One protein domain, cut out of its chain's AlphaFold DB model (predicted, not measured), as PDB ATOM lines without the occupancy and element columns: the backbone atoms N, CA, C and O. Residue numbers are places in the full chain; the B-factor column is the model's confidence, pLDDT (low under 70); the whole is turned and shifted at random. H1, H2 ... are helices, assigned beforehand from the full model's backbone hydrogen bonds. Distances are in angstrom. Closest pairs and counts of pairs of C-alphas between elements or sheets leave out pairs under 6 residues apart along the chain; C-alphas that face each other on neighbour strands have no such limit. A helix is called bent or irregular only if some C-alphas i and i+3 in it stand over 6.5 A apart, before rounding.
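AT A GLANCE: This is residues 12 to 55 of the 69 residues of an uncharacterized protein of Gemmatimonadetes bacterium (UniProt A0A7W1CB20). Two separate helices, H2 and H1, lie in one flat layer and run roughly the same way, with the long unnamed link between them in the chain folding back through the gap that separates them. The chain path is a flat S: along H1, back through residues 27 to 33 of the link, then along H2. The printed part has 44 residues with two named helices, H1 then H2, and no named strand; the class is all helix. It is compact, with a radius of gyration of the C-alphas of 10.2 A, and flat, spanning 27 by 27 by 9 A.

HOW THE PARTS SIT: H2, residues 40 to 54, is the longest helix, with 15 residues. H1, residues 12 to 22, is apart from H2: no C-alpha of the one is within 8 A of the other. From N to C, both helices run toward lower x, higher y and higher z. The C-alphas of residues 23 to 39, between the two helices in the chain, lie 3 to 14 A from the mean of the C-alphas. In H1 and H2 every O i to N i+4 pair is within hydrogen-bond range, and neither helix is bent.

IN THESE COORDINATES: H2 measures 20.8 A from C-alpha 40 at (-45.462, -8.504, -36.005) to C-alpha 54 at (-55.154, 3.559, -22.072). H1 measures 15.1 A and begins at C-alpha 12, at (-34.400, 5.910, -31.585).

THE WHOLE: The two C-alphas farthest apart are those of Glu 13 and Glu 55, at 27.2 A. The printed part has no cut. The link from H1 to H2 is long, with 17 residues. The mean pLDDT of the printed part is 93.1, and no printed residue is under 70.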
ATOM      1  N   ARG A  12     -34.303   6.372 -32.972       94.31
ATOM      2  CA  ARG A  12     -34.400   5.910 -31.585       94.31
ATOM      3  C   ARG A  12     -34.545   7.080 -30.617       94.31
ATOM      4  O   ARG A  12     -35.443   7.073 -29.783       94.31
ATOM      5  N   GLU A  13     -33.729   8.110 -30.794       97.56
ATOM      6  CA  GLU A  13     -33.752   9.335 -30.002       97.56
ATOM      7  C   GLU A  13     -35.100  10.044 -30.167       97.56
ATOM      8  O   GLU A  13     -35.726  10.437 -29.181       97.56
ATOM      9  N   ARG A  14     -35.607  10.137 -31.404       97.31
ATOM     10  CA  ARG A  14     -36.940  10.690 -31.679       97.31
ATOM     11  C   ARG A  14     -38.035   9.916 -30.945       97.31
ATOM     12  O   ARG A  14     -38.893  10.537 -30.323       97.31
ATOM     13  N   ILE A  15     -38.006   8.586 -30.987       97.31
ATOM     14  CA  ILE A  15     -38.978   7.752 -30.273       97.31
ATOM     15  C   ILE A  15     -38.839   7.913 -28.758       97.31
ATOM     16  O   ILE A  15     -39.854   7.981 -28.070       97.31
ATOM     17  N   ASP A  16     -37.633   8.085 -28.225       97.69
ATOM     18  CA  ASP A  16     -37.435   8.356 -26.799       97.69
ATOM     19  C   ASP A  16     -38.011   9.714 -26.368       97.69
ATOM     20  O   ASP A  16     -38.501   9.846 -25.244       97.69
ATOM     21  N   HIS A  17     -37.980  10.729 -27.234       98.12
ATOM     22  CA  HIS A  17     -38.697  11.987 -27.005       98.12
ATOM     23  C   HIS A  17     -40.217  11.777 -27.011       98.12
ATOM     24  O   HIS A  17     -40.885  12.139 -26.043       98.12
ATOM     25  N   VAL A  18     -40.749  11.109 -28.038       97.25
ATOM     26  CA  VAL A  18     -42.190  10.840 -28.158       97.25
ATOM     27  C   VAL A  18     -42.715  10.048 -26.959       97.25
ATOM     28  O   VAL A  18     -43.719  10.429 -26.367       97.25
ATOM     29  N   LEU A  19     -42.031   8.976 -26.549       96.00
ATOM     30  CA  LEU A  19     -42.463   8.146 -25.422       96.00
ATOM     31  C   LEU A  19     -42.442   8.913 -24.090       96.00
ATOM     32  O   LEU A  19     -43.299   8.666 -23.242       96.00
ATOM     33  N   ARG A  20     -41.511   9.861 -23.908       97.56
ATOM     34  CA  ARG A  20     -41.484  10.749 -22.732       97.56
ATOM     35  C   ARG A  20     -42.656  11.721 -22.699       97.56
ATOM     36  O   ARG A  20     -43.150  12.015 -21.614       97.56
ATOM     37  N   ASP A  21     -43.073  12.235 -23.849       97.81
ATOM     38  CA  ASP A  21     -44.212  13.151 -23.931       97.81
ATOM     39  C   ASP A  21     -45.540  12.394 -23.786       97.81
ATOM     40  O   ASP A  21     -46.394  12.799 -23.000       97.81
ATOM     41  N   VAL A  22     -45.676  11.232 -24.439       95.56
ATOM     42  CA  VAL A  22     -46.843  10.341 -24.302       95.56
ATOM     43  C   VAL A  22     -47.036   9.887 -22.856       95.56
ATOM     44  O   VAL A  22     -48.167   9.843 -22.384       95.56
ATOM     45  N   ALA A  23     -45.960   9.618 -22.110       93.62
ATOM     46  CA  ALA A  23     -46.050   9.221 -20.703       93.62
ATOM     47  C   ALA A  23     -46.728  10.268 -19.793       93.62
ATOM     48  O   ALA A  23     -47.152   9.927 -18.692       93.62
ATOM     49  N   ARG A  24     -46.852  11.529 -20.235       95.12
ATOM     50  CA  ARG A  24     -47.563  12.592 -19.501       95.12
ATOM     51  C   ARG A  24     -49.067  12.621 -19.797       95.12
ATOM     52  O   ARG A  24     -49.781  13.414 -19.192       95.12
ATOM     53  N   LEU A  25     -49.549  11.794 -20.727       93.12
ATOM     54  CA  LEU A  25     -50.933  11.762 -21.191       93.12
ATOM     55  C   LEU A  25     -51.618  10.469 -20.705       93.12
ATOM     56  O   LEU A  25     -51.433   9.413 -21.305       93.12
ATOM     57  N   PRO A  26     -52.448  10.521 -19.647       85.44
ATOM     58  CA  PRO A  26     -52.944   9.327 -18.949       85.44
ATOM     59  C   PRO A  26     -53.920   8.453 -19.752       85.44
ATOM     60  O   PRO A  26     -54.234   7.350 -19.327       85.44
ATOM     61  N   ARG A  27     -54.418   8.932 -20.899       88.81
ATOM     62  CA  ARG A  27     -55.348   8.202 -21.782       88.81
ATOM     63  C   ARG A  27     -54.779   7.974 -23.184       88.81
ATOM     64  O   ARG A  27     -55.526   7.708 -24.120       88.81
ATOM     65  N   LEU A  28     -53.464   8.120 -23.346       92.00
ATOM     66  CA  LEU A  28     -52.785   7.886 -24.611       92.00
ATOM     67  C   LEU A  28     -51.658   6.879 -24.415       92.00
ATOM     68  O   LEU A  28     -50.777   7.050 -23.578       92.00
ATOM     69  N   ALA A  29     -51.656   5.852 -25.253       93.81
ATOM     70  CA  ALA A  29     -50.550   4.927 -25.371       93.81
ATOM     71  C   ALA A  29     -50.280   4.648 -26.848       93.81
ATOM     72  O   ALA A  29     -51.181   4.695 -27.684       93.81
ATOM     73  N   VAL A  30     -49.020   4.369 -27.165       94.81
ATOM     74  CA  VAL A  30     -48.556   4.153 -28.535       94.81
ATOM     75  C   VAL A  30     -47.715   2.884 -28.619       94.81
ATOM     76  O   VAL A  30     -47.073   2.487 -27.646       94.81
ATOM     77  N   GLY A  31     -47.720   2.243 -29.783       94.62
ATOM     78  CA  GLY A  31     -46.992   1.006 -30.039       94.62
ATOM     79  C   GLY A  31     -46.991   0.651 -31.522       94.62
ATOM     80  O   GLY A  31     -47.690   1.276 -32.320       94.62
ATOM     81  N   GLY A  32     -46.187  -0.341 -31.894       94.94
ATOM     82  CA  GLY A  32     -46.090  -0.848 -33.259       94.94
ATOM     83  C   GLY A  32     -44.774  -0.507 -33.955       94.94
ATOM     84  O   GLY A  32     -43.816  -0.023 -33.347       94.94
ATOM     85  N   ALA A  33     -44.751  -0.764 -35.265       93.88
ATOM     86  CA  ALA A  33     -43.536  -0.728 -36.071       93.88
ATOM     87  C   ALA A  33     -42.920   0.667 -36.204       93.88
ATOM     88  O   ALA A  33     -41.734   0.788 -36.454       93.88
ATOM     89  N   ALA A  34     -43.692   1.736 -36.017       92.50
ATOM     90  CA  ALA A  34     -43.152   3.094 -36.001       92.50
ATOM     91  C   ALA A  34     -42.446   3.455 -34.681       92.50
ATOM     92  O   ALA A  34     -41.878   4.536 -34.590       92.50
ATOM     93  N   TYR A  35     -42.521   2.596 -33.660       94.38
ATOM     94  CA  TYR A  35     -41.970   2.840 -32.330       94.38
ATOM     95  C   TYR A  35     -40.814   1.887 -32.045       94.38
ATOM     96  O   TYR A  35     -39.709   2.082 -32.531       94.38
ATOM     97  N   ARG A  36     -41.042   0.858 -31.226       93.50
ATOM     98  CA  ARG A  36     -40.009  -0.124 -30.873       93.50
ATOM     99  C   ARG A  36     -40.313  -1.516 -31.417       93.50
ATOM    100  O   ARG A  36     -39.633  -2.460 -31.041       93.50
ATOM    101  N   GLY A  37     -41.390  -1.677 -32.186       92.50
ATOM    102  CA  GLY A  37     -41.742  -2.960 -32.786       92.50
ATOM    103  C   GLY A  37     -40.899  -3.207 -34.029       92.50
ATOM    104  O   GLY A  37     -40.898  -2.371 -34.925       92.50
ATOM    105  N   VAL A  38     -40.187  -4.329 -34.102       90.44
ATOM    106  CA  VAL A  38     -39.377  -4.671 -35.284       90.44
ATOM    107  C   VAL A  38     -40.117  -5.684 -36.157       90.44
ATOM    108  O   VAL A  38     -40.047  -5.613 -37.383       90.44
ATOM    109  N   GLY A  39     -40.881  -6.586 -35.533       90.25
ATOM    110  CA  GLY A  39     -41.748  -7.550 -36.212       90.25
ATOM    111  C   GLY A  39     -43.197  -7.536 -35.721       90.25
ATOM    112  O   GLY A  39     -43.546  -6.878 -34.741       90.25
ATOM    113  N   ILE A  40     -44.051  -8.320 -36.392       92.88
ATOM    114  CA  ILE A  40     -45.462  -8.504 -36.005       92.88
ATOM    115  C   ILE A  40     -45.612  -8.914 -34.526       92.88
ATOM    116  O   ILE A  40     -46.430  -8.291 -33.848       92.88
ATOM    117  N   PRO A  41     -44.831  -9.872 -33.977       94.31
ATOM    118  CA  PRO A  41     -44.950 -10.241 -32.565       94.31
ATOM    119  C   PRO A  41     -44.701  -9.069 -31.607       94.31
ATOM    120  O   PRO A  41     -45.463  -8.883 -30.657       94.31
ATOM    121  N   ASP A  42     -43.700  -8.231 -31.888       94.31
ATOM    122  CA  ASP A  42     -43.412  -7.047 -31.071       94.31
ATOM    123  C   ASP A  42     -44.556  -6.037 -31.140       94.31
ATOM    124  O   ASP A  42     -44.957  -5.469 -30.124       94.31
ATOM    125  N   CYS A  43     -45.102  -5.824 -32.341       94.75
ATOM    126  CA  CYS A  43     -46.238  -4.934 -32.552       94.75
ATOM    127  C   CYS A  43     -47.468  -5.402 -31.765       94.75
ATOM    128  O   CYS A  43     -48.119  -4.582 -31.119       94.75
ATOM    129  N   ILE A  44     -47.756  -6.708 -31.772       95.38
ATOM    130  CA  ILE A  44     -48.856  -7.303 -31.000       95.38
ATOM    131  C   ILE A  44     -48.620  -7.089 -29.503       95.38
ATOM    132  O   ILE A  44     -49.494  -6.567 -28.809       95.38
ATOM    133  N   ALA A  45     -47.431  -7.434 -29.000       95.31
ATOM    134  CA  ALA A  45     -47.097  -7.276 -27.587       95.31
ATOM    135  C   ALA A  45     -47.235  -5.814 -27.126       95.31
ATOM    136  O   ALA A  45     -47.816  -5.536 -26.074       95.31
ATOM    137  N   GLN A  46     -46.757  -4.869 -27.938       95.50
ATOM    138  CA  GLN A  46     -46.881  -3.439 -27.665       95.50
ATOM    139  C   GLN A  46     -48.329  -2.960 -27.704       95.50
ATOM    140  O   GLN A  46     -48.725  -2.206 -26.820       95.50
ATOM    141  N   GLY A  47     -49.127  -3.414 -28.674       93.25
ATOM    142  CA  GLY A  47     -50.550  -3.087 -28.762       93.25
ATOM    143  C   GLY A  47     -51.320  -3.526 -27.518       93.25
ATOM    144  O   GLY A  47     -52.071  -2.741 -26.943       93.25
ATOM    145  N   LEU A  48     -51.055  -4.740 -27.027       93.94
ATOM    146  CA  LEU A  48     -51.665  -5.254 -25.797       93.94
ATOM    147  C   LEU A  48     -51.275  -4.433 -24.559       93.94
ATOM    148  O   LEU A  48     -52.108  -4.185 -23.688       93.94
ATOM    149  N   VAL A  49     -50.014  -4.001 -24.459       92.44
ATOM    150  CA  VAL A  49     -49.563  -3.112 -23.373       92.44
ATOM    151  C   VAL A  49     -50.201  -1.728 -23.491       92.44
ATOM    152  O   VAL A  49     -50.604  -1.165 -22.476       92.44
ATOM    153  N   ALA A  50     -50.304  -1.184 -24.704       92.12
ATOM    154  CA  ALA A  50     -50.898   0.122 -24.952       92.12
ATOM    155  C   ALA A  50     -52.388   0.145 -24.591       92.12
ATOM    156  O   ALA A  50     -52.808   1.044 -23.867       92.12
ATOM    157  N   ALA A  51     -53.152  -0.874 -24.998       89.25
ATOM    158  CA  ALA A  51     -54.563  -1.014 -24.640       89.25
ATOM    159  C   ALA A  51     -54.757  -1.007 -23.116       89.25
ATOM    160  O   ALA A  51     -55.492  -0.178 -22.595       89.25
ATOM    161  N   ARG A  52     -53.999  -1.837 -22.381       87.75
ATOM    162  CA  ARG A  52     -54.061  -1.875 -20.907       87.75
ATOM    163  C   ARG A  52     -53.703  -0.550 -20.234       87.75
ATOM    164  O   ARG A  52     -54.186  -0.281 -19.147       87.75
ATOM    165  N   ARG A  53     -52.818   0.252 -20.832       85.50
ATOM    166  CA  ARG A  53     -52.420   1.559 -20.280       85.50
ATOM    167  C   ARG A  53     -53.435   2.659 -20.563       85.50
ATOM    168  O   ARG A  53     -53.527   3.590 -19.775       85.50
ATOM    169  N   ALA A  54     -54.145   2.576 -21.685       83.88
ATOM    170  CA  ALA A  54     -55.154   3.559 -22.072       83.88
ATOM    171  C   ALA A  54     -56.510   3.339 -21.369       83.88
ATOM    172  O   ALA A  54     -57.362   4.225 -21.397       83.88
ATOM    173  N   GLU A  55     -56.689   2.182 -20.727       74.25
ATOM    174  CA  GLU A  55     -57.917   1.712 -20.081       74.25
ATOM    175  C   GLU A  55     -57.876   1.876 -18.551       74.25
ATOM    176  O   GLU A  55     -57.244   1.070 -17.863       74.25
TER     177      GLU A  55